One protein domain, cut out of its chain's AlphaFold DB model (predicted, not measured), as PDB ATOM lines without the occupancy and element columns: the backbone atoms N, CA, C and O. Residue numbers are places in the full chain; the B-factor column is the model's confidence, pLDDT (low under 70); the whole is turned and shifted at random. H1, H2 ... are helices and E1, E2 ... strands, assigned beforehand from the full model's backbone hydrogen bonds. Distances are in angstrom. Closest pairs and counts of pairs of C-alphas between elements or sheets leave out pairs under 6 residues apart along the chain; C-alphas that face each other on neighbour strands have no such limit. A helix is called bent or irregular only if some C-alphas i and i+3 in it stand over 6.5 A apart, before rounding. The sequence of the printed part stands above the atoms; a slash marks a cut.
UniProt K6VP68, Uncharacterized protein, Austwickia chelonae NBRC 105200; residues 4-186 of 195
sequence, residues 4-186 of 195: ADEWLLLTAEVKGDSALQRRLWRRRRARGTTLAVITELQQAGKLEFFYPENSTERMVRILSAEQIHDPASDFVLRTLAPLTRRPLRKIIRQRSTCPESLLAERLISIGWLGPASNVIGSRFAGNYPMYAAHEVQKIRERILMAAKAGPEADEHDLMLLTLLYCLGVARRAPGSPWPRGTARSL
ATOM      1  N   ALA A   4     241.156 215.186 210.816       90.19
ATOM      2  CA  ALA A   4     241.554 214.926 212.191       90.19
ATOM      3  C   ALA A   4     241.260 216.113 213.127       90.19
ATOM      4  O   ALA A   4     240.866 215.893 214.274       90.19
ATOM      5  N   ASP A   5     241.370 217.352 212.633       91.06
ATOM      6  CA  ASP A   5     240.974 218.548 213.387       91.06
ATOM      7  C   ASP A   5     239.466 218.599 213.576       91.06
ATOM      8  O   ASP A   5     238.980 218.722 214.697       91.06
ATOM      9  N   GLU A   6     238.724 218.482 212.473       92.31
ATOM     10  CA  GLU A   6     237.267 218.559 212.491       92.31
ATOM     11  C   GLU A   6     236.676 217.433 213.350       92.31
ATOM     12  O   GLU A   6     235.768 217.670 214.147       92.31
ATOM     13  N   TRP A   7     237.260 216.231 213.297       90.56
ATOM     14  CA  TRP A   7     236.950 215.140 214.219       90.56
ATOM     15  C   TRP A   7     237.159 215.545 215.680       90.56
ATOM     16  O   TRP A   7     236.262 215.347 216.508       90.56
ATOM     17  N   LEU A   8     238.329 216.098 216.023       88.12
ATOM     18  CA  LEU A   8     238.641 216.447 217.406       88.12
ATOM     19  C   LEU A   8     237.718 217.549 217.927       88.12
ATOM     20  O   LEU A   8     237.279 217.461 219.073       88.12
ATOM     21  N   LEU A   9     237.383 218.525 217.081       88.44
ATOM     22  CA  LEU A   9     236.469 219.622 217.388       88.44
ATOM     23  C   LEU A   9     235.040 219.124 217.634       88.44
ATOM     24  O   LEU A   9     234.428 219.444 218.653       88.44
ATOM     25  N   LEU A  10     234.518 218.269 216.752       86.38
ATOM     26  CA  LEU A  10     233.171 217.700 216.885       86.38
ATOM     27  C   LEU A  10     233.026 216.748 218.076       86.38
ATOM     28  O   LEU A  10     231.907 216.476 218.523       86.38
ATOM     29  N   THR A  11     234.144 216.220 218.576       83.56
ATOM     30  CA  THR A  11     234.183 215.245 219.672       83.56
ATOM     31  C   THR A  11     234.818 215.781 220.956       83.56
ATOM     32  O   THR A  11     235.000 215.011 221.901       83.56
ATOM     33  N   ALA A  12     235.135 217.080 221.008       76.31
ATOM     34  CA  ALA A  12     235.831 217.714 222.127       76.31
ATOM     35  C   ALA A  12     235.072 217.611 223.450       76.31
ATOM     36  O   ALA A  12     235.667 217.360 224.499       76.31
ATOM     37  N   GLU A  13     233.752 217.748 223.384       69.88
ATOM     38  CA  GLU A  13     232.884 217.629 224.543       69.88
ATOM     39  C   GLU A  13     232.638 216.161 224.891       69.88
ATOM     40  O   GLU A  13     232.276 215.332 224.047       69.88
ATOM     41  N   VAL A  14     232.820 215.823 226.168       68.12
ATOM     42  CA  VAL A  14     232.510 214.486 226.669       68.12
ATOM     43  C   VAL A  14     231.002 214.290 226.697       68.12
ATOM     44  O   VAL A  14     230.295 215.005 227.398       68.12
ATOM     45  N   LYS A  15     230.518 213.259 226.000       64.62
ATOM     46  CA  LYS A  15     229.106 212.863 226.041       64.62
ATOM     47  C   LYS A  15     228.880 211.723 227.036       64.62
ATOM     48  O   LYS A  15     229.612 210.729 227.020       64.62
ATOM     49  N   GLY A  16     227.838 211.839 227.860       65.56
ATOM     50  CA  GLY A  16     227.334 210.760 228.711       65.56
ATOM     51  C   GLY A  16     227.159 211.126 230.186       65.56
ATOM     52  O   GLY A  16     228.084 211.624 230.835       65.56
ATOM     53  N   ASP A  17     225.998 210.763 230.723       73.31
ATOM     54  CA  ASP A  17     225.587 211.064 232.098       73.31
ATOM     55  C   ASP A  17     226.259 210.118 233.105       73.31
ATOM     56  O   ASP A  17     226.645 210.512 234.208       73.31
ATOM     57  N   SER A  18     226.534 208.879 232.688       80.12
ATOM     58  CA  SER A  18     227.215 207.864 233.504       80.12
ATOM     59  C   SER A  18     228.720 207.754 233.227       80.12
ATOM     60  O   SER A  18     229.211 207.998 232.120       80.12
ATOM     61  N   ALA A  19     229.477 207.278 234.222       78.50
ATOM     62  CA  ALA A  19     230.908 206.995 234.075       78.50
ATOM     63  C   ALA A  19     231.203 205.974 232.955       78.50
ATOM     64  O   ALA A  19     232.198 206.105 232.237       78.50
ATOM     65  N   LEU A  20     230.319 204.987 232.767       77.69
ATOM     66  CA  LEU A  20     230.426 204.001 231.693       77.69
ATOM     67  C   LEU A  20     230.292 204.657 230.312       77.69
ATOM     68  O   LEU A  20     231.132 204.414 229.442       77.69
ATOM     69  N   GLN A  21     229.293 205.523 230.118       73.69
ATOM     70  CA  GLN A  21     229.106 206.250 228.859       73.69
ATOM     71  C   GLN A  21     230.302 207.158 228.557       73.69
ATOM     72  O   GLN A  21     230.835 207.098 227.451       73.69
ATOM     73  N   ARG A  22     230.812 207.897 229.554       76.88
ATOM     74  CA  ARG A  22     232.023 208.722 229.392       76.88
ATOM     75  C   ARG A  22     233.246 207.889 229.000       76.88
ATOM     76  O   ARG A  22     234.028 208.291 228.141       76.88
ATOM     77  N   ARG A  23     233.411 206.695 229.581       78.31
ATOM     78  CA  ARG A  23     234.501 205.768 229.228       78.31
ATOM     79  C   ARG A  23     234.374 205.245 227.796       78.31
ATOM     80  O   ARG A  23     235.378 205.162 227.089       78.31
ATOM     81  N   LEU A  24     233.165 204.879 227.369       76.81
ATOM     82  CA  LEU A  24     232.897 204.432 226.000       76.81
ATOM     83  C   LEU A  24     233.110 205.562 224.989       76.81
ATOM     84  O   LEU A  24     233.732 205.332 223.952       76.81
ATOM     85  N   TRP A  25     232.672 206.778 225.323       77.25
ATOM     86  CA  TRP A  25     232.897 207.980 224.526       77.25
ATOM     87  C   TRP A  25     234.387 208.228 224.288       77.25
ATOM     88  O   TRP A  25     234.815 208.293 223.140       77.25
ATOM     89  N   ARG A  26     235.204 208.235 225.348       78.81
ATOM     90  CA  ARG A  26     236.665 208.411 225.237       78.81
ATOM     91  C   ARG A  26     237.323 207.352 224.349       78.81
ATOM     92  O   ARG A  26     238.180 207.668 223.535       78.81
ATOM     93  N   ARG A  27     236.895 206.088 224.452       79.94
ATOM     94  CA  ARG A  27     237.407 205.012 223.582       79.94
ATOM     95  C   ARG A  27     237.045 205.228 222.114       79.94
ATOM     96  O   ARG A  27     237.879 204.979 221.248       79.94
ATOM     97  N   ARG A  28     235.810 205.651 221.830       80.56
ATOM     98  CA  ARG A  28     235.354 205.965 220.465       80.56
ATOM     99  C   ARG A  28     236.124 207.154 219.902       80.56
ATOM    100  O   ARG A  28     236.610 207.059 218.781       80.56
ATOM    101  N   ARG A  29     236.303 208.203 220.710       82.12
ATOM    102  CA  ARG A  29     237.085 209.395 220.375       82.12
ATOM    103  C   ARG A  29     238.514 209.043 219.969       82.12
ATOM    104  O   ARG A  29     238.889 209.305 218.834       82.12
ATOM    105  N   ALA A  30     239.249 208.331 220.824       81.50
ATOM    106  CA  ALA A  30     240.630 207.929 220.557       81.50
ATOM    107  C   ALA A  30     240.779 207.046 219.298       81.50
ATOM    108  O   ALA A  30     241.712 207.211 218.504       81.50
ATOM    109  N   ARG A  31     239.836 206.119 219.073       83.06
ATOM    110  CA  ARG A  31     239.800 205.306 217.844       83.06
ATOM    111  C   ARG A  31     239.567 206.165 216.606       83.06
ATOM    112  O   ARG A  31     240.261 205.979 215.612       83.06
ATOM    113  N   GLY A  32     238.620 207.097 216.670       84.00
ATOM    114  CA  GLY A  32     238.335 207.998 215.558       84.00
ATOM    115  C   GLY A  32     239.452 208.972 215.264       84.00
ATOM    116  O   GLY A  32     239.736 209.193 214.099       84.00
ATOM    117  N   THR A  33     240.167 209.436 216.287       86.88
ATOM    118  CA  THR A  33     241.361 210.268 216.122       86.88
ATOM    119  C   THR A  33     242.404 209.536 215.285       86.88
ATOM    120  O   THR A  33     242.902 210.056 214.293       86.88
ATOM    121  N   THR A  34     242.670 208.276 215.628       86.62
ATOM    122  CA  THR A  34     243.611 207.433 214.879       86.62
ATOM    123  C   THR A  34     243.137 207.203 213.446       86.62
ATOM    124  O   THR A  34     243.917 207.308 212.509       86.62
ATOM    125  N   LEU A  35     241.849 206.913 213.264       86.94
ATOM    126  CA  LEU A  35     241.272 206.666 211.946       86.94
ATOM    127  C   LEU A  35     241.238 207.900 211.047       86.94
ATOM    128  O   LEU A  35     241.473 207.766 209.851       86.94
ATOM    129  N   ALA A  36     240.971 209.078 211.604       89.25
ATOM    130  CA  ALA A  36     241.005 210.333 210.872       89.25
ATOM    131  C   ALA A  36     242.411 210.593 210.320       89.25
ATOM    132  O   ALA A  36     242.563 210.809 209.124       89.25
ATOM    133  N   VAL A  37     243.447 210.431 211.151       90.25
ATOM    134  CA  VAL A  37     244.847 210.555 210.708       90.25
ATOM    135  C   VAL A  37     245.200 209.494 209.660       90.25
ATOM    136  O   VAL A  37     245.814 209.806 208.648       90.25
ATOM    137  N   ILE A  38     244.771 208.242 209.843       88.31
ATOM    138  CA  ILE A  38     244.974 207.174 208.848       88.31
ATOM    139  C   ILE A  38     244.317 207.515 207.500       88.31
ATOM    140  O   ILE A  38     244.873 207.205 206.449       88.31
ATOM    141  N   THR A  39     243.148 208.151 207.530       86.44
ATOM    142  CA  THR A  39     242.406 208.553 206.329       86.44
ATOM    143  C   THR A  39     243.145 209.656 205.583       86.44
ATOM    144  O   THR A  39     243.316 209.567 204.372       86.44
ATOM    145  N   GLU A  40     243.673 210.643 206.305       89.06
ATOM    146  CA  GLU A  40     244.505 211.702 205.724       89.06
ATOM    147  C   GLU A  40     245.803 211.153 205.130       89.06
ATOM    148  O   GLU A  40     246.183 211.523 204.024       89.06
ATOM    149  N   LEU A  41     246.461 210.220 205.824       89.38
ATOM    150  CA  LEU A  41     247.650 209.532 205.316       89.38
ATOM    151  C   LEU A  41     247.356 208.748 204.031       89.38
ATOM    152  O   LEU A  41     248.198 208.700 203.134       89.38
ATOM    153  N   GLN A  42     246.170 208.143 203.932       87.94
ATOM    154  CA  GLN A  42     245.730 207.483 202.708       87.94
ATOM    155  C   GLN A  42     245.528 208.495 201.574       87.94
ATOM    156  O   GLN A  42     246.013 208.271 200.468       87.94
ATOM    157  N   GLN A  43     244.836 209.610 201.837       86.00
ATOM    158  CA  GLN A  43     244.618 210.671 200.845       86.00
ATOM    159  C   GLN A  43     245.934 211.301 200.374       86.00
ATOM    160  O   GLN A  43     246.070 211.632 199.202       86.00
ATOM    161  N   ALA A  44     246.921 211.403 201.266       87.69
ATOM    162  CA  ALA A  44     248.265 211.875 200.958       87.69
ATOM    163  C   ALA A  44     249.141 210.834 200.226       87.69
ATOM    164  O   ALA A  44     250.322 211.088 199.996       87.69
ATOM    165  N   GLY A  45     248.611 209.645 199.905       88.50
ATOM    166  CA  GLY A  45     249.352 208.586 199.211       88.50
ATOM    167  C   GLY A  45     250.471 207.951 200.044       88.50
ATOM    168  O   GLY A  45     251.362 207.305 199.500       88.50
ATOM    169  N   LYS A  46     250.456 208.127 201.370       89.75
ATOM    170  CA  LYS A  46     251.489 207.599 202.277       89.75
ATOM    171  C   LYS A  46     251.213 206.156 202.689       89.75
ATOM    172  O   LYS A  46     252.135 205.420 203.039       89.75
ATOM    173  N   LEU A  47     249.954 205.734 202.615       89.50
ATOM    174  CA  LEU A  47     249.538 204.353 202.830       89.50
ATOM    175  C   LEU A  47     248.405 203.956 201.886       89.50
ATOM    176  O   LEU A  47     247.658 204.800 201.395       89.50
ATOM    177  N   GLU A  48     248.250 202.654 201.690       88.62
ATOM    178  CA  GLU A  48     247.141 202.065 200.949       88.62
ATOM    179  C   GLU A  48     246.454 200.964 201.754       88.62
ATOM    180  O   GLU A  48     247.054 200.299 202.609       88.62
ATOM    181  N   PHE A  49     245.173 200.759 201.455       87.00
ATOM    182  CA  PHE A  49     244.416 199.626 201.962       87.00
ATOM    183  C   PHE A  49     244.270 198.573 200.885       87.00
ATOM    184  O   PHE A  49     243.981 198.890 199.735       87.00
ATOM    185  N   PHE A  50     244.388 197.316 201.286       85.00
ATOM    186  CA  PHE A  50     244.180 196.191 200.391       85.00
ATOM    187  C   PHE A  50     243.507 195.036 201.128       85.00
ATOM    188  O   PHE A  50     243.529 194.961 202.362       85.00
ATOM    189  N   TYR A  51     242.902 194.142 200.356       85.94
ATOM    190  CA  TYR A  51     242.387 192.865 200.830       85.94
ATOM    191  C   TYR A  51     243.298 191.773 200.273       85.94
ATOM    192  O   TYR A  51     243.457 191.698 199.054       85.94
ATOM    193  N   PRO A  52     243.946 190.966 201.124       85.50
ATOM    194  CA  PRO A  52     244.636 189.771 200.660       85.50
ATOM    195  C   PRO A  52     243.673 188.837 199.929       85.50
ATOM    196  O   PRO A  52     242.480 188.798 200.250       85.50
ATOM    197  N   GLU A  53     244.204 188.040 199.005       86.88
ATOM    198  CA  GLU A  53     243.444 186.968 198.367       86.88
ATOM    199  C   GLU A  53     242.752 186.098 199.427       86.88
ATOM    200  O   GLU A  53     243.350 185.725 200.440       86.88
ATOM    201  N   ASN A  54     241.469 185.809 199.208       82.94
ATOM    202  CA  ASN A  54     240.624 185.012 200.106       82.94
ATOM    203  C   ASN A  54     240.443 185.585 201.525       82.94
ATOM    204  O   ASN A  54     240.062 184.858 202.444       82.94
ATOM    205  N   SER A  55     240.674 186.887 201.726       80.62
ATOM    206  CA  SER A  55     240.464 187.543 203.015       80.62
ATOM    207  C   SER A  55     239.395 188.629 202.955       80.62
ATOM    208  O   SER A  55     239.408 189.508 202.099       80.62
ATOM    209  N   THR A  56     238.499 188.625 203.939       80.75
ATOM    210  CA  THR A  56     237.567 189.735 204.195       80.75
ATOM    211  C   THR A  56     238.186 190.817 205.084       80.75
ATOM    212  O   THR A  56     237.540 191.817 205.407       80.75
ATOM    213  N   GLU A  57     239.441 190.629 205.498       80.94
ATOM    214  CA  GLU A  57     240.156 191.534 206.383       80.94
ATOM    215  C   GLU A  57     240.904 192.596 205.588       80.94
ATOM    216  O   GLU A  57     241.775 192.301 204.773       80.94
ATOM    217  N   ARG A  58     240.611 193.859 205.894       82.12
ATOM    218  CA  ARG A  58     241.345 194.982 205.321       82.12
ATOM    219  C   ARG A  58     242.706 195.110 205.995       82.12
ATOM    220  O   ARG A  58     242.786 195.251 207.220       82.12
ATOM    221  N   MET A  59     243.758 195.114 205.196       86.25
ATOM    222  CA  MET A  59     245.135 195.329 205.625       86.25
ATOM    223  C   MET A  59     245.624 196.713 205.199       86.25
ATOM    224  O   MET A  59     244.979 197.391 204.398       86.25
ATOM    225  N   VAL A  60     246.745 197.143 205.776       86.50
ATOM    226  CA  VAL A  60     247.379 198.430 205.478       86.50
ATOM    227  C   VAL A  60     248.814 198.207 205.026       86.50
ATOM    228  O   VAL A  60     249.551 197.428 205.634       86.50
ATOM    229  N   ARG A  61     249.215 198.899 203.964       87.62
ATOM    230  CA  ARG A  61     250.594 198.941 203.477       87.62
ATOM    231  C   ARG A  61     251.077 200.382 203.515       87.62
ATOM    232  O   ARG A  61     250.360 201.276 203.083       87.62
ATOM    233  N   ILE A  62     252.272 200.603 204.055       89.19
ATOM    234  CA  ILE A  62     252.918 201.918 204.026       89.19
ATOM    235  C   ILE A  62     253.653 202.034 202.694       89.19
ATOM    236  O   ILE A  62     254.448 201.158 202.363       89.19
ATOM    237  N   LEU A  63     253.354 203.090 201.943       88.06
ATOM    238  CA  LEU A  63     253.944 203.376 200.634       88.06
ATOM    239  C   LEU A  63     255.189 204.259 200.757       88.06
ATOM    240  O   LEU A  63     256.161 204.067 200.037       88.06
ATOM    241  N   SER A  64     255.176 205.203 201.700       83.19
ATOM    242  CA  SER A  64     256.307 206.080 202.002       83.19
ATOM    243  C   SER A  64     256.377 206.330 203.505       83.19
ATOM    244  O   SER A  64     255.372 206.651 204.141       83.19
ATOM    245  N   ALA A  65     257.575 206.158 204.067       73.38
ATOM    246  CA  ALA A  65     257.878 206.410 205.476       73.38
ATOM    247  C   ALA A  65     258.600 207.752 205.695       73.38
ATOM    248  O   ALA A  65     259.105 208.003 206.788       73.38
ATOM    249  N   GLU A  66     258.677 208.599 204.663       81.19
ATOM    250  CA  GLU A  66     259.209 209.955 204.800       81.19
ATOM    251  C   GLU A  66     258.399 210.737 205.831       81.19
ATOM    252  O   GLU A  66     257.164 210.672 205.829       81.19
ATOM    253  N   GLN A  67     259.099 211.484 206.689       74.94
ATOM    254  CA  GLN A  67     258.464 212.337 207.686       74.94
ATOM    255  C   GLN A  67     257.529 213.340 207.014       74.94
ATOM    256  O   GLN A  67     257.867 213.964 206.009       74.94
ATOM    257  N   ILE A  68     256.343 213.487 207.594       77.94
ATOM    258  CA  ILE A  68     255.297 214.389 207.102       77.94
ATOM    259  C   ILE A  68     255.384 215.743 207.826       77.94
ATOM    260  O   ILE A  68     254.684 216.685 207.469       77.94
ATOM    261  N   HIS A  69     256.275 215.852 208.824       80.19
ATOM    262  CA  HIS A  69     256.421 217.007 209.716       80.19
ATOM    263  C   HIS A  69     255.114 217.363 210.444       80.19
ATOM    264  O   HIS A  69     254.907 218.493 210.881       80.19
ATOM    265  N   ASP A  70     254.245 216.365 210.611       86.94
ATOM    266  CA  ASP A  70     253.033 216.420 211.414       86.94
ATOM    267  C   ASP A  70     253.138 215.363 212.524       86.94
ATOM    268  O   ASP A  70     253.098 214.164 212.222       86.94
ATOM    269  N   PRO A  71     253.246 215.761 213.807       87.88
ATOM    270  CA  PRO A  71     253.506 214.832 214.906       87.88
ATOM    271  C   PRO A  71     252.502 213.678 215.001       87.88
ATOM    272  O   PRO A  71     252.892 212.544 215.294       87.88
ATOM    273  N   ALA A  72     251.218 213.944 214.735       88.38
ATOM    274  CA  ALA A  72     250.168 212.929 214.749       88.38
ATOM    275  C   ALA A  72     250.329 211.915 213.604       88.38
ATOM    276  O   ALA A  72     250.298 210.704 213.843       88.38
ATOM    277  N   SER A  73     250.562 212.388 212.379       89.81
ATOM    278  CA  SER A  73     250.826 211.540 211.209       89.81
ATOM    279  C   SER A  73     252.083 210.693 211.392       89.81
ATOM    280  O   SER A  73     252.030 209.475 211.216       89.81
ATOM    281  N   ASP A  74     253.186 211.298 211.841       89.38
ATOM    282  CA  ASP A  74     254.449 210.592 212.078       89.38
ATOM    283  C   ASP A  74     254.315 209.556 213.207       89.38
ATOM    284  O   ASP A  74     254.903 208.470 213.164       89.38
ATOM    285  N   PHE A  75     253.529 209.858 214.247       88.81
ATOM    286  CA  PHE A  75     253.195 208.890 215.291       88.81
ATOM    287  C   PHE A  75     252.422 207.693 214.724       88.81
ATOM    288  O   PHE A  75     252.770 206.541 215.007       88.81
ATOM    289  N   VAL A  76     251.388 207.947 213.918       88.44
ATOM    290  CA  VAL A  76     250.571 206.888 213.316       88.44
ATOM    291  C   VAL A  76     251.407 206.031 212.370       88.44
ATOM    292  O   VAL A  76     251.365 204.810 212.499       88.44
ATOM    293  N   LEU A  77     252.230 206.616 211.499       88.38
ATOM    294  CA  LEU A  77     253.107 205.853 210.604       88.38
ATOM    295  C   LEU A  77     254.071 204.942 211.372       88.38
ATOM    296  O   LEU A  77     254.143 203.747 211.078       88.38
ATOM    297  N   ARG A  78     254.743 205.457 212.412       87.25
ATOM    298  CA  ARG A  78     255.620 204.644 213.279       87.25
ATOM    299  C   ARG A  78     254.866 203.520 213.985       87.25
ATOM    300  O   ARG A  78     255.394 202.422 214.131       87.25
ATOM    301  N   THR A  79     253.626 203.779 214.391       85.31
ATOM    302  CA  THR A  79     252.759 202.784 215.039       85.31
ATOM    303  C   THR A  79     252.296 201.702 214.060       85.31
ATOM    304  O   THR A  79     252.204 200.532 214.431       85.31
ATOM    305  N   LEU A  80     252.006 202.073 212.810       85.12
ATOM    306  CA  LEU A  80     251.547 201.153 211.770       85.12
ATOM    307  C   LEU A  80     252.679 200.323 211.161       85.12
ATOM    308  O   LEU A  80     252.431 199.182 210.775       85.12
ATOM    309  N   ALA A  81     253.903 200.854 211.096       85.06
ATOM    310  CA  ALA A  81     255.045 200.209 210.447       85.06
ATOM    311  C   ALA A  81     255.291 198.751 210.888       85.06
ATOM    312  O   ALA A  81     255.362 197.881 210.014       85.06
ATOM    313  N   PRO A  82     255.325 198.410 212.194       85.31
ATOM    314  CA  PRO A  82     255.500 197.020 212.620       85.31
ATOM    315  C   PRO A  82     254.224 196.167 212.489       85.31
ATOM    316  O   PRO A  82     254.256 194.962 212.735       85.31
ATOM    317  N   LEU A  83     253.081 196.766 212.139       83.44
ATOM    318  CA  LEU A  83     251.762 196.129 212.156       83.44
ATOM    319  C   LEU A  83     251.151 195.940 210.762       83.44
ATOM    320  O   LEU A  83     250.016 195.483 210.674       83.44
ATOM    321  N   THR A  84     251.883 196.213 209.681       79.81
ATOM    322  CA  THR A  84     251.404 196.087 208.284       79.81
ATOM    323  C   THR A  84     250.862 194.695 207.939       79.81
ATOM    324  O   THR A  84     249.974 194.558 207.104       79.81
ATOM    325  N   ARG A  85     251.325 193.647 208.636       79.94
ATOM    326  CA  ARG A  85     250.827 192.264 208.503       79.94
ATOM    327  C   ARG A  85     249.557 191.963 209.310       79.94
ATOM    328  O   ARG A  85     249.111 190.819 209.343       79.94
ATOM    329  N   ARG A  86     248.975 192.947 209.999       83.81
ATOM    330  CA  ARG A  86     247.763 192.772 210.806       83.81
ATOM    331  C   ARG A  86     246.556 193.434 210.143       83.81
ATOM    332  O   ARG A  86     246.693 194.492 209.534       83.81
ATOM    333  N   PRO A  87     245.350 192.868 210.324       85.38
ATOM    334  CA  PRO A  87     244.122 193.542 209.941       85.38
ATOM    335  C   PRO A  87     243.993 194.905 210.615       85.38
ATOM    336  O   PRO A  87     244.154 195.019 211.835       85.38
ATOM    337  N   LEU A  88     243.612 195.919 209.844       80.56
ATOM    338  CA  LEU A  88     243.452 197.296 210.304       80.56
ATOM    339  C   LEU A  88     242.492 197.389 211.501       80.56
ATOM    340  O   LEU A  88     242.780 198.077 212.480       80.56
ATOM    341  N   ARG A  89     241.414 196.591 211.503       77.88
ATOM    342  CA  ARG A  89     240.485 196.503 212.643       77.88
ATOM    343  C   ARG A  89     241.167 196.067 213.943       77.88
ATOM    344  O   ARG A  89     240.817 196.553 215.016       77.88
ATOM    345  N   LYS A  90     242.152 195.161 213.875       80.50
ATOM    346  CA  LYS A  90     242.906 194.699 215.051       80.50
ATOM    347  C   LYS A  90     243.874 195.776 215.531       80.50
ATOM    348  O   LYS A  90     244.005 195.952 216.738       80.50
ATOM    349  N   ILE A  91     244.479 196.520 214.607       79.00
ATOM    350  CA  ILE A  91     245.383 197.631 214.918       79.00
ATOM    351  C   ILE A  91     244.638 198.744 215.665       79.00
ATOM    352  O   ILE A  91     245.055 199.130 216.748       79.00
ATOM    353  N   ILE A  92     243.478 199.178 215.157       76.38
ATOM    354  CA  ILE A  92     242.659 200.241 215.776       76.38
ATOM    355  C   ILE A  92     242.085 199.809 217.139       76.38
ATOM    356  O   ILE A  92     241.819 200.636 218.016       76.38
ATOM    357  N   ARG A  93     241.845 198.503 217.337       73.69
ATOM    358  CA  ARG A  93     241.348 197.952 218.610       73.69
ATOM    359  C   ARG A  93     242.447 197.819 219.665       73.69
ATOM    360  O   ARG A  93     242.141 197.963 220.853       73.69
ATOM    361  N   GLN A  94     243.682 197.523 219.261       67.62
ATOM    362  CA  GLN A  94     244.843 197.570 220.147       67.62
ATOM    363  C   GLN A  94     245.025 199.028 220.585       67.62
ATOM    364  O   GLN A  94     244.837 199.940 219.793       67.62
ATOM    365  N   ARG A  95     245.300 199.278 221.869       58.56
ATOM    366  CA  ARG A  95     245.289 200.625 222.488       58.56
ATOM    367  C   ARG A  95     246.375 201.586 221.958       58.56
ATOM    368  O   ARG A  95     246.688 202.567 222.621       58.56
ATOM    369  N   SER A  96     246.938 201.313 220.788       56.16
ATOM    370  CA  SER A  96     247.887 202.135 220.047       56.16
ATOM    371  C   SER A  96     247.148 203.241 219.292       56.16
ATOM    372  O   SER A  96     247.223 203.351 218.071       56.16
ATOM    373  N   THR A  97     246.346 204.016 220.020       68.69
ATOM    374  CA  THR A  97     245.617 205.146 219.448       68.69
ATOM    375  C   THR A  97     246.521 206.366 219.412       68.69
ATOM    376  O   THR A  97     247.198 206.639 220.404       68.69
ATOM    377  N   CYS A  98     246.502 207.107 218.304       76.44
ATOM    378  CA  CYS A  98     247.155 208.408 218.202       76.44
ATOM    379  C   CYS A  98     246.770 209.271 219.417       76.44
ATOM    380  O   CYS A  98     245.567 209.452 219.653       76.44
ATOM    381  N   PRO A  99     247.739 209.771 220.209       79.62
ATOM    382  CA  PRO A  99     247.437 210.647 221.328       79.62
ATOM    383  C   PRO A  99     246.688 211.885 220.837       79.62
ATOM    384  O   PRO A  99     247.150 212.581 219.936       79.62
ATOM    385  N   GLU A 100     245.532 212.170 221.443       80.25
ATOM    386  CA  GLU A 100     244.717 213.345 221.099       80.25
ATOM    387  C   GLU A 100     245.491 214.654 221.296       80.25
ATOM    388  O   GLU A 100     245.238 215.622 220.588       80.25
ATOM    389  N   SER A 101     246.447 214.673 222.230       80.88
ATOM    390  CA  SER A 101     247.310 215.827 222.493       80.88
ATOM    391  C   SER A 101     248.098 216.267 221.259       80.88
ATOM    392  O   SER A 101     248.191 217.464 221.021       80.88
ATOM    393  N   LEU A 102     248.561 215.326 220.425       84.50
ATOM    394  CA  LEU A 102     249.325 215.644 219.209       84.50
ATOM    395  C   LEU A 102     248.492 216.407 218.169       84.50
ATOM    396  O   LEU A 102     249.047 217.144 217.364       84.50
ATOM    397  N   LEU A 103     247.167 216.234 218.176       84.44
ATOM    398  CA  LEU A 103     246.258 217.028 217.343       84.44
ATOM    399  C   LEU A 103     245.815 218.311 218.050       84.44
ATOM    400  O   LEU A 103     245.680 219.359 217.419       84.44
ATOM    401  N   ALA A 104     245.579 218.232 219.361       84.44
ATOM    402  CA  ALA A 104     245.078 219.350 220.146       84.44
ATOM    403  C   ALA A 104     246.070 220.515 220.204       84.44
ATOM    404  O   ALA A 104     245.626 221.655 220.167       84.44
ATOM    405  N   GLU A 105     247.380 220.255 220.248       84.62
ATOM    406  CA  GLU A 105     248.420 221.296 220.281       84.62
ATOM    407  C   GLU A 105     248.254 222.322 219.159       84.62
ATOM    408  O   GLU A 105     248.272 223.527 219.413       84.62
ATOM    409  N   ARG A 106     247.983 221.860 217.935       85.44
ATOM    410  CA  ARG A 106     247.737 222.755 216.803       85.44
ATOM    411  C   ARG A 106     246.441 223.548 216.956       85.44
ATOM    412  O   ARG A 106     246.401 224.736 216.651       85.44
ATOM    413  N   LEU A 107     245.368 222.907 217.413       87.94
ATOM    414  CA  LEU A 107     244.087 223.585 217.626       87.94
ATOM    415  C   LEU A 107     244.153 224.601 218.776       87.94
ATOM    416  O   LEU A 107     243.458 225.613 218.741       87.94
ATOM    417  N   ILE A 108     245.016 224.357 219.762       87.56
ATOM    418  CA  ILE A 108     245.335 225.301 220.833       87.56
ATOM    419  C   ILE A 108     246.150 226.471 220.282       87.56
ATOM    420  O   ILE A 108     245.816 227.619 220.566       87.56
ATOM    421  N   SER A 109     247.165 226.217 219.448       86.12
ATOM    422  CA  SER A 109     248.011 227.287 218.900       86.12
ATOM    423  C   SER A 109     247.244 228.267 218.012       86.12
ATOM    424  O   SER A 109     247.603 229.437 217.951       86.12
ATOM    425  N   ILE A 110     246.181 227.812 217.338       87.81
ATOM    426  CA  ILE A 110     245.294 228.680 216.543       87.81
ATOM    427  C   ILE A 110     244.115 229.252 217.351       87.81
ATOM    428  O   ILE A 110     243.245 229.909 216.784       87.81
ATOM    429  N   GLY A 111     244.060 229.002 218.664       86.19
ATOM    430  CA  GLY A 111     243.057 229.566 219.572       86.19
ATOM    431  C   GLY A 111     241.667 228.931 219.489       86.19
ATOM    432  O   GLY A 111     240.697 229.515 219.964       86.19
ATOM    433  N   TRP A 112     241.535 227.753 218.881       88.00
ATOM    434  CA  TRP A 112     240.238 227.091 218.710       88.00
ATOM    435  C   TRP A 112     239.864 226.205 219.895       88.00
ATOM    436  O   TRP A 112     238.684 226.077 220.235       88.00
ATOM    437  N   LEU A 113     240.878 225.628 220.540       84.38
ATOM    438  CA  LEU A 113     240.764 224.912 221.802       84.38
ATOM    439  C   LEU A 113     241.547 225.642 222.895       84.38
ATOM    440  O   LEU A 113     242.623 226.182 222.654       84.38
ATOM    441  N   GLY A 114     241.029 225.613 224.117       80.38
ATOM    442  CA  GLY A 114     241.791 225.959 225.309       80.38
ATOM    443  C   GLY A 114     242.751 224.836 225.717       80.38
ATOM    444  O   GLY A 114     242.577 223.684 225.297       80.38
ATOM    445  N   PRO A 115     243.748 225.136 226.568       76.44
ATOM    446  CA  PRO A 115     244.632 224.117 227.119       76.44
ATOM    447  C   PRO A 115     243.826 223.047 227.864       76.44
ATOM    448  O   PRO A 115     242.760 223.320 228.425       76.44
ATOM    449  N   ALA A 116     244.332 221.812 227.868       70.12
ATOM    450  CA  ALA A 116     243.677 220.716 228.572       70.12
ATOM    451  C   ALA A 116     243.492 221.076 230.053       70.12
ATOM    452  O   ALA A 116     244.449 221.411 230.752       70.12
ATOM    453  N   SER A 117     242.262 220.966 230.549       63.72
ATOM    454  CA  SER A 117     242.014 221.058 231.988       63.72
ATOM    455  C   SER A 117     242.546 219.787 232.662       63.72
ATOM    456  O   SER A 117     242.114 218.673 232.349       63.72
ATOM    457  N   ASN A 118     243.522 219.936 233.565       50.03
ATOM    458  CA  ASN A 118     244.123 218.825 234.304       50.03
ATOM    459  C   ASN A 118     243.119 218.240 235.305       50.03
ATOM    460  O   ASN A 118     243.144 218.555 236.492       50.03
ATOM    461  N   VAL A 119     242.248 217.338 234.853       46.03
ATOM    462  CA  VAL A 119     241.566 216.420 235.770       46.03
ATOM    463  C   VAL A 119     242.533 215.275 236.067       46.03
ATOM    464  O   VAL A 119     242.707 214.351 235.267       46.03
ATOM    465  N   ILE A 120     243.205 215.385 237.214       37.28
ATOM    466  CA  ILE A 120     244.152 214.411 237.771       37.28
ATOM    467  C   ILE A 120     243.558 212.991 237.674       37.28
ATOM    468  O   ILE A 120     242.453 212.735 238.147       37.28
ATOM    469  N   GLY A 121     244.284 212.059 237.039       35.69
ATOM    470  CA  GLY A 121     243.960 210.618 237.043       35.69
ATOM    471  C   GLY A 121     243.525 209.987 235.711       35.69
ATOM    472  O   GLY A 121     243.296 208.781 235.648       35.69
ATOM    473  N   SER A 122     243.445 210.745 234.616       37.44
ATOM    474  CA  SER A 122     242.989 210.243 233.312       37.44
ATOM    475  C   SER A 122     244.124 210.244 232.281       37.44
ATOM    476  O   SER A 122     244.287 211.203 231.538       37.44
ATOM    477  N   ARG A 123     244.886 209.144 232.169       38.97
ATOM    478  CA  ARG A 123     245.947 208.955 231.144       38.97
ATOM    479  C   ARG A 123     245.450 208.991 229.676       38.97
ATOM    480  O   ARG A 123     246.223 208.673 228.783       38.97
ATOM    481  N   PHE A 124     244.173 209.290 229.409       45.12
ATOM    482  CA  PHE A 124     243.548 209.002 228.110       45.12
ATOM    483  C   PHE A 124     242.526 210.016 227.568       45.12
ATOM    484  O   PHE A 124     241.886 209.696 226.575       45.12
ATOM    485  N   ALA A 125     242.327 211.199 228.153       48.94
ATOM    486  CA  ALA A 125     241.506 212.232 227.501       48.94
ATOM    487  C   ALA A 125     241.676 213.584 228.192       48.94
ATOM    488  O   ALA A 125     241.331 213.706 229.370       48.94
ATOM    489  N   GLY A 126     242.163 214.575 227.449       57.53
ATOM    490  CA  GLY A 126     242.039 215.977 227.828       57.53
ATOM    491  C   GLY A 126     240.629 216.460 227.496       57.53
ATOM    492  O   GLY A 126     240.158 216.292 226.366       57.53
ATOM    493  N   ASN A 127     239.942 217.040 228.479       68.69
ATOM    494  CA  ASN A 127     238.821 217.925 228.194       68.69
ATOM    495  C   ASN A 127     239.428 219.264 227.773       68.69
ATOM    496  O   ASN A 127     240.024 219.958 228.603       68.69
ATOM    497  N   TYR A 128     239.303 219.583 226.488       73.06
ATOM    498  CA  TYR A 128     239.764 220.842 225.916       73.06
ATOM    499  C   TYR A 128     238.571 221.798 225.844       73.06
ATOM    500  O   TYR A 128     237.597 221.465 225.161       73.06
ATOM    501  N   PRO A 129     238.592 222.942 226.554       75.56
ATOM    502  CA  PRO A 129     237.568 223.970 226.400       75.56
ATOM    503  C   PRO A 129     237.435 224.380 224.930       75.56
ATOM    504  O   PRO A 129     238.442 224.575 224.255       75.56
ATOM    505  N   MET A 130     236.209 224.496 224.423       83.62
ATOM    506  CA  MET A 130     235.964 224.926 223.045       83.62
ATOM    507  C   MET A 130     235.868 226.449 222.986       83.62
ATOM    508  O   MET A 130     234.983 227.021 223.619       83.62
ATOM    509  N   TYR A 131     236.731 227.101 222.206       83.69
ATOM    510  CA  TYR A 131     236.667 228.550 221.970       83.69
ATOM    511  C   TYR A 131     236.124 228.884 220.577       83.69
ATOM    512  O   TYR A 131     235.450 229.895 220.400       83.69
ATOM    513  N   ALA A 132     236.302 227.990 219.603       83.19
ATOM    514  CA  ALA A 132     235.792 228.154 218.243       83.19
ATOM    515  C   ALA A 132     234.394 227.534 218.038       83.19
ATOM    516  O   ALA A 132     234.163 226.798 217.078       83.19
ATOM    517  N   ALA A 133     233.431 227.829 218.921       84.06
ATOM    518  CA  ALA A 133     232.074 227.264 218.839       84.06
ATOM    519  C   ALA A 133     231.378 227.553 217.491       84.06
ATOM    520  O   ALA A 133     230.687 226.696 216.941       84.06
ATOM    521  N   HIS A 134     231.614 228.740 216.929       86.75
ATOM    522  CA  HIS A 134     231.110 229.128 215.614       86.75
ATOM    523  C   HIS A 134     231.686 228.267 214.474       86.75
ATOM    524  O   HIS A 134     230.951 227.835 213.589       86.75
ATOM    525  N   GLU A 135     232.981 227.946 214.515       87.81
ATOM    526  CA  GLU A 135     233.603 227.080 213.505       87.81
ATOM    527  C   GLU A 135     233.099 225.639 213.623       87.81
ATOM    528  O   GLU A 135     232.801 225.002 212.614       87.81
ATOM    529  N   VAL A 136     232.883 225.148 214.848       87.50
ATOM    530  CA  VAL A 136     232.219 223.853 215.075       87.50
ATOM    531  C   VAL A 136     230.829 223.828 214.446       87.50
ATOM    532  O   VAL A 136     230.449 222.829 213.834       87.50
ATOM    533  N   GLN A 137     230.067 224.914 214.578       86.25
ATOM    534  CA  GLN A 137     228.729 225.006 214.008       86.25
ATOM    535  C   GLN A 137     228.753 224.965 212.472       86.25
ATOM    536  O   GLN A 137     227.999 224.192 211.882       86.25
ATOM    537  N   LYS A 138     229.687 225.671 211.825       92.31
ATOM    538  CA  LYS A 138     229.893 225.576 210.367       92.31
ATOM    539  C   LYS A 138     230.230 224.157 209.907       92.31
ATOM    540  O   LYS A 138     229.688 223.685 208.909       92.31
ATOM    541  N   ILE A 139     231.108 223.454 210.633       90.38
ATOM    542  CA  ILE A 139     231.440 222.051 210.328       90.38
ATOM    543  C   ILE A 139     230.177 221.182 210.431       90.38
ATOM    544  O   ILE A 139     229.913 220.356 209.558       90.38
ATOM    545  N   ARG A 140     229.357 221.373 211.474       86.00
ATOM    546  CA  ARG A 140     228.093 220.632 211.638       86.00
ATOM    547  C   ARG A 140     227.141 220.866 210.469       86.00
ATOM    548  O   ARG A 140     226.548 219.909 209.980       86.00
ATOM    549  N   GLU A 141     227.005 222.106 210.012       88.50
ATOM    550  CA  GLU A 141     226.149 222.458 208.876       88.50
ATOM    551  C   GLU A 141     226.626 221.804 207.577       88.50
ATOM    552  O   GLU A 141     225.820 221.172 206.893       88.50
ATOM    553  N   ARG A 142     227.935 221.844 207.293       90.56
ATOM    554  CA  ARG A 142     228.547 221.129 206.159       90.56
ATOM    555  C   ARG A 142     228.234 219.634 206.181       90.56
ATOM    556  O   ARG A 142     227.736 219.092 205.200       90.56
ATOM    557  N   ILE A 143     228.410 218.983 207.330       85.19
ATOM    558  CA  ILE A 143     228.121 217.550 207.496       85.19
ATOM    559  C   ILE A 143     226.634 217.243 207.287       85.19
ATOM    560  O   ILE A 143     226.289 216.222 206.689       85.19
ATOM    561  N   LEU A 144     225.736 218.104 207.772       82.38
ATOM    562  CA  LEU A 144     224.295 217.944 207.557       82.38
ATOM    563  C   LEU A 144     223.926 218.095 206.079       82.38
ATOM    564  O   LEU A 144     223.089 217.338 205.584       82.38
ATOM    565  N   MET A 145     224.551 219.038 205.375       82.69
ATOM    566  CA  MET A 145     224.379 219.199 203.933       82.69
ATOM    567  C   MET A 145     224.920 217.987 203.174       82.69
ATOM    568  O   MET A 145     224.205 217.434 202.343       82.69
ATOM    569  N   ALA A 146     226.104 217.488 203.533       84.50
ATOM    570  CA  ALA A 146     226.678 216.278 202.952       84.50
ATOM    571  C   ALA A 146     225.791 215.040 203.177       84.50
ATOM    572  O   ALA A 146     225.565 214.238 202.270       84.50
ATOM    573  N   ALA A 147     225.195 214.910 204.367       76.94
ATOM    574  CA  ALA A 147     224.265 213.825 204.667       76.94
ATOM    575  C   ALA A 147     223.006 213.846 203.778       76.94
ATOM    576  O   ALA A 147     222.464 212.776 203.483       76.94
ATOM    577  N   LYS A 148     222.552 215.037 203.358       79.25
ATOM    578  CA  LYS A 148     221.423 215.228 202.433       79.25
ATOM    579  C   LYS A 148     221.825 215.019 200.972       79.25
ATOM    580  O   LYS A 148     221.080 214.373 200.247       79.25
ATOM    581  N   ALA A 149     222.980 215.543 200.566       76.69
ATOM    582  CA  ALA A 149     223.491 215.437 199.200       76.69
ATOM    583  C   ALA A 149     223.891 213.999 198.828       76.69
ATOM    584  O   ALA A 149     223.774 213.600 197.674       76.69
ATOM    585  N   GLY A 150     224.291 213.180 199.807       74.19
ATOM    586  CA  GLY A 150     224.593 211.778 199.547       74.19
ATOM    587  C   GLY A 150     225.906 211.612 198.778       74.19
ATOM    588  O   GLY A 150     226.882 212.258 199.147       74.19
ATOM    589  N   PRO A 151     225.970 210.743 197.752       71.88
ATOM    590  CA  PRO A 151     227.194 210.496 196.982       71.88
ATOM    591  C   PRO A 151     227.800 211.737 196.313       71.88
ATOM    592  O   PRO A 151     229.000 211.753 196.079       71.88
ATOM    593  N   GLU A 152     226.988 212.763 196.049       76.81
ATOM    594  CA  GLU A 152     227.400 214.010 195.385       76.81
ATOM    595  C   GLU A 152     228.028 215.037 196.343       76.81
ATOM    596  O   GLU A 152     228.367 216.149 195.944       76.81
ATOM    597  N   ALA A 153     228.129 214.716 197.635       81.31
ATOM    598  CA  ALA A 153     228.752 215.604 198.603       81.31
ATOM    599  C   ALA A 153     230.282 215.622 198.469       81.31
ATOM    600  O   ALA A 153     230.895 214.681 197.967       81.31
ATOM    601  N   ASP A 154     230.894 216.676 199.008       87.94
ATOM    602  CA  ASP A 154     232.345 216.810 199.082       87.94
ATOM    603  C   ASP A 154     233.003 215.602 199.782       87.94
ATOM    604  O   ASP A 154     232.546 215.140 200.835       87.94
ATOM    605  N   GLU A 155     234.089 215.085 199.195       84.25
ATOM    606  CA  GLU A 155     234.749 213.859 199.659       84.25
ATOM    607  C   GLU A 155     235.214 213.968 201.120       84.25
ATOM    608  O   GLU A 155     235.088 213.005 201.885       84.25
ATOM    609  N   HIS A 156     235.711 215.136 201.538       87.81
ATOM    610  CA  HIS A 156     236.166 215.366 202.908       87.81
ATOM    611  C   HIS A 156     234.995 215.271 203.892       87.81
ATOM    612  O   HIS A 156     235.084 214.569 204.906       87.81
ATOM    613  N   ASP A 157     233.866 215.908 203.572       88.25
ATOM    614  CA  ASP A 157     232.664 215.867 204.410       88.25
ATOM    615  C   ASP A 157     232.059 214.457 204.468       88.25
ATOM    616  O   ASP A 157     231.584 214.020 205.523       88.25
ATOM    617  N   LEU A 158     232.143 213.694 203.374       83.56
ATOM    618  CA  LEU A 158     231.749 212.287 203.345       83.56
ATOM    619  C   LEU A 158     232.620 211.411 204.241       83.56
ATOM    620  O   LEU A 158     232.101 210.548 204.960       83.56
ATOM    621  N   MET A 159     233.934 211.621 204.239       83.50
ATOM    622  CA  MET A 159     234.852 210.895 205.117       83.50
ATOM    623  C   MET A 159     234.576 211.192 206.591       83.50
ATOM    624  O   MET A 159     234.487 210.265 207.404       83.50
ATOM    625  N   LEU A 160     234.369 212.463 206.932       87.12
ATOM    626  CA  LEU A 160     234.047 212.873 208.292       87.12
ATOM    627  C   LEU A 160     232.686 212.324 208.747       87.12
ATOM    628  O   LEU A 160     232.574 211.762 209.841       87.12
ATOM    629  N   LEU A 161     231.666 212.387 207.889       83.69
ATOM    630  CA  LEU A 161     230.354 211.788 208.135       83.69
ATOM    631  C   LEU A 161     230.454 210.267 208.354       83.69
ATOM    632  O   LEU A 161     229.826 209.723 209.268       83.69
ATOM    633  N   THR A 162     231.290 209.582 207.566       78.62
ATOM    634  CA  THR A 162     231.568 208.144 207.717       78.62
ATOM    635  C   THR A 162     232.153 207.834 209.091       78.62
ATOM    636  O   THR A 162     231.643 206.962 209.796       78.62
ATOM    637  N   LEU A 163     233.187 208.573 209.507       81.81
ATOM    638  CA  LEU A 163     233.820 208.423 210.822       81.81
ATOM    639  C   LEU A 163     232.806 208.591 211.962       81.81
ATOM    640  O   LEU A 163     232.753 207.765 212.880       81.81
ATOM    641  N   LEU A 164     231.965 209.625 211.879       82.25
ATOM    642  CA  LEU A 164     230.941 209.924 212.882       82.25
ATOM    643  C   LEU A 164     229.902 208.804 213.006       82.25
ATOM    644  O   LEU A 164     229.512 208.455 214.125       82.25
ATOM    645  N   TYR A 165     229.472 208.211 211.891       77.25
ATOM    646  CA  TYR A 165     228.540 207.083 211.916       77.25
ATOM    647  C   TYR A 165     229.186 205.799 212.431       77.25
ATOM    648  O   TYR A 165     228.628 205.149 213.317       77.25
ATOM    649  N   CYS A 166     230.363 205.436 211.922       70.88
ATOM    650  CA  CYS A 166     231.015 204.174 212.267       70.88
ATOM    651  C   CYS A 166     231.417 204.093 213.744       70.88
ATOM    652  O   CYS A 166     231.487 203.005 214.310       70.88
ATOM    653  N   LEU A 167     231.648 205.235 214.392       72.75
ATOM    654  CA  LEU A 167     231.972 205.300 215.819       72.75
ATOM    655  C   LEU A 167     230.749 205.558 216.702       72.75
ATOM    656  O   LEU A 167     230.889 205.703 217.918       72.75
ATOM    657  N   GLY A 168     229.547 205.594 216.117       69.81
ATOM    658  CA  GLY A 168     228.298 205.824 216.837       69.81
ATOM    659  C   GLY A 168     228.256 207.188 217.525       69.81
ATOM    660  O   GLY A 168     227.705 207.299 218.623       69.81
ATOM    661  N   VAL A 169     228.896 208.194 216.920       68.12
ATOM    662  CA  VAL A 169     228.874 209.598 217.355       68.12
ATOM    663  C   VAL A 169     227.676 210.332 216.752       68.12
ATOM    664  O   VAL A 169     227.057 211.152 217.433       68.12
ATOM    665  N   ALA A 170     227.316 209.998 215.512       67.62
ATOM    666  CA  ALA A 170     226.102 210.451 214.843       67.62
ATOM    667  C   ALA A 170     225.117 209.288 214.653       67.62
ATOM    668  O   ALA A 170     225.516 208.131 214.498       67.62
ATOM    669  N   ARG A 171     223.815 209.595 214.652       65.94
ATOM    670  CA  ARG A 171     222.752 208.650 214.280       65.94
ATOM    671  C   ARG A 171     222.236 209.000 212.896       65.94
ATOM    672  O   ARG A 171     222.093 210.171 212.563       65.94
ATOM    673  N   ARG A 172     221.952 207.976 212.101       60.34
ATOM    674  CA  ARG A 172     221.392 208.152 210.765       60.34
ATOM    675  C   ARG A 172     219.947 208.655 210.861       60.34
ATOM    676  O   ARG A 172     219.159 208.093 211.620       60.34
ATOM    677  N   ALA A 173     219.605 209.671 210.073       57.56
ATOM    678  CA  ALA A 173     218.235 210.165 209.974       57.56
ATOM    679  C   ALA A 173     217.319 209.161 209.230       57.56
ATOM    680  O   ALA A 173     217.772 208.523 208.266       57.56
ATOM    681  N   PRO A 174     216.041 209.014 209.633       54.53
ATOM    682  CA  PRO A 174     215.037 208.282 208.859       54.53
ATOM    683  C   PRO A 174     214.941 208.832 207.426       54.53
ATOM    684  O   PRO A 174     215.012 210.040 207.232       54.53
ATOM    685  N   GLY A 175     214.832 207.957 206.419       51.94
ATOM    686  CA  GLY A 175     214.744 208.369 205.006       51.94
ATOM    687  C   GLY A 175     216.060 208.837 204.366       51.94
ATOM    688  O   GLY A 175     216.052 209.290 203.230       51.94
ATOM    689  N   SER A 176     217.196 208.724 205.066       59.75
ATOM    690  CA  SER A 176     218.501 209.124 204.521       59.75
ATOM    691  C   SER A 176     218.804 208.426 203.178       59.75
ATOM    692  O   SER A 176     218.616 207.205 203.103       59.75
ATOM    693  N   PRO A 177     219.332 209.166 202.173       58.78
ATOM    694  CA  PRO A 177     219.534 208.692 200.793       58.78
ATOM    695  C   PRO A 177     220.605 207.600 200.663       58.78
ATOM    696  O   PRO A 177     220.795 207.003 199.611       58.78
ATOM    697  N   TRP A 178     221.306 207.309 201.752       54.72
ATOM    698  CA  TRP A 178     222.348 206.302 201.824       54.72
ATOM    699  C   TRP A 178     221.713 204.915 201.948       54.72
ATOM    700  O   TRP A 178     220.977 204.702 202.901       54.72
ATOM    701  N   PRO A 179     221.964 203.915 201.097       54.22
ATOM    702  CA  PRO A 179     221.469 202.554 201.338       54.22
ATOM    703  C   PRO A 179     221.753 202.029 202.771       54.22
ATOM    704  O   PRO A 179     222.658 202.478 203.490       54.22
ATOM    705  N   ARG A 180     220.931 201.106 203.292       49.03
ATOM    706  CA  ARG A 180     221.249 200.445 204.574       49.03
ATOM    707  C   ARG A 180     222.566 199.687 204.391       49.03
ATOM    708  O   ARG A 180     222.653 198.802 203.555       49.03
ATOM    709  N   GLY A 181     223.589 200.058 205.160       46.97
ATOM    710  CA  GLY A 181     224.932 199.503 205.002       46.97
ATOM    711  C   GLY A 181     225.895 200.345 204.161       46.97
ATOM    712  O   GLY A 181     227.018 199.920 203.969       46.97
ATOM    713  N   THR A 182     225.562 201.556 203.720       45.38
ATOM    714  CA  THR A 182     226.520 202.369 202.935       45.38
ATOM    715  C   THR A 182     227.635 202.981 203.780       45.38
ATOM    716  O   THR A 182     228.763 203.100 203.323       45.38
ATOM    717  N   ALA A 183     227.391 203.215 205.074       42.94
ATOM    718  CA  ALA A 183     228.480 203.413 206.035       42.94
ATOM    719  C   ALA A 183     229.414 202.185 206.119       42.94
ATOM    720  O   ALA A 183     230.536 202.310 206.588       42.94
ATOM    721  N   ARG A 184     228.963 201.001 205.666       43.94
ATOM    722  CA  ARG A 184     229.786 199.789 205.520       43.94
ATOM    723  C   ARG A 184     230.563 199.814 204.202       43.94
ATOM    724  O   ARG A 184     231.721 199.442 204.232       43.94
ATOM    725  N   SER A 185     229.968 200.287 203.103       37.69
ATOM    726  CA  SER A 185     230.561 200.292 201.754       37.69
ATOM    727  C   SER A 185     231.337 201.560 201.379       37.69
ATOM    728  O   SER A 185     231.900 201.617 200.290       37.69
ATOM    729  N   LEU A 186     231.374 202.579 202.243       44.34
ATOM    730  CA  LEU A 186     232.163 203.785 202.004       44.34
ATOM    731  C   LEU A 186     233.648 203.404 201.911       44.34
ATOM    732  O   LEU A 186     234.208 202.881 202.884       44.34
TER     733      LEU A 186
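What this domain is: This is residues 4 to 186 of the 195 residues of an uncharacterized protein of Austwickia chelonae NBRC 105200 (UniProt K6VP68). A long helix, H2, runs through the middle and makes a helical hairpin with the short H1; H3 and H5, meeting at their ends, pack on one side of this pair, and H7 with H6 on the other. H4 packs beside H2, a small antiparallel strand hairpin, E1 and E2, lies near the last residues of H2, and the short H8 is at H7. The printed part has 183 residues with eight named helices and two named strands, in the order H1 H2 E1 E2 H3 H4 H5 H6 H7 H8, and the class is mostly helix. The whole is compact, with a radius of gyration of the C-alphas of 16.7 A and spans of 47 by 41 by 32 A.

Where its parts are: Look first at the sheet: E1 is residues 47 to 50, beginning at C-alpha 47 at (249.538, 204.353, 202.830), and E2 is residues 59 to 62; they are 10.1 A and 10.3 A long. Go back along the chain to H2, residues 19 to 43, which runs 36.1 A from C-alpha 19 at (230.908, 206.995, 234.075) to C-alpha 43 at (244.618, 210.671, 200.845). Before it is H1, residues 4 to 10. After the strands come H3, residues 71 to 83 and 19.0 A long, H4, residues 88 to 93, and H5, residues 100 to 109 and 14.5 A long. Then find H6, residues 133 to 152 and 27.3 A long, H7, residues 155 to 166 and 16.3 A long, and H8, residues 182 to 185, ending at (230.561, 200.292, 201.754). H6 is irregular, with C-alphas 148 and 151 9.2 A apart and a kink of 51 degrees near residue 146; H3 is only just irregular, with C-alphas 79 and 82 6.8 A apart.

How they stand to each other: In the hairpin E1 and E2 the strands are antiparallel at 152 degrees, with N 48 and O 61 at 2.9 A and N 59 and O 50 at 2.8 A, within hydrogen-bond range. From the sheet go to H2, whose closest C-alpha to E1 is that of Gln 42, 5.9 A from that of Glu 48. H2 is the hub, touching four helices. It touches H1 with residues 29 to 40 alone, closest at the C-alphas of Ala 4 and Ala 36, 4.8 A, opposite ways at a shallow tilt of 33 degrees, only just short of steep. It touches H3 about perpendicular at 88 degrees, closest at Val 37 and Ser 73, C-alphas 6.1 A apart. H4 and H7 each touch H2 at a shallow tilt of 30 degrees, opposite ways; the closest C-alphas are those of Arg 31 and Ile 92, 6.2 A, and of Gly 32 and Leu 163, 6.6 A. H3 and H5 touch only at their ends, at the C-alphas of Ala 72 and Leu 102, 5.3 A. H5 also touches H1, closest at the C-alphas of Asp 5 and Leu 103, 6.8 A. H6 touches H7 about perpendicular at 84 degrees, closest at the C-alphas of Ile 143 and Asp 157, 5.7 A, and touches H1 at those of Leu 9 and Val 136, 6.4 A. H7 and H8 only just touch, with 3 pairs of C-alphas within 8 A, closest at Thr 162 and Ala 183, 5.9 A. H2 and H6 are apart. Every O i to N i+4 pair is within hydrogen-bond range in H1, H2, H4 and H7, against 7 of 9 in H3, 4 of 6 in H5 and 14 of 16 in H6; H8 is too short for such a pair.

The domain as a whole: The two C-alphas farthest apart are those of Asn 54 and Tyr 131, 48.9 A. The printed part has no cut. The links from H5 to H6, residues 110 to 132, and from H7 to H8, residues 167 to 181, are long. The mean pLDDT of the printed part is 77.5; look for values under 70 at residues 13 to 16, 94 to 97, 117 to 127 and 168 to 186.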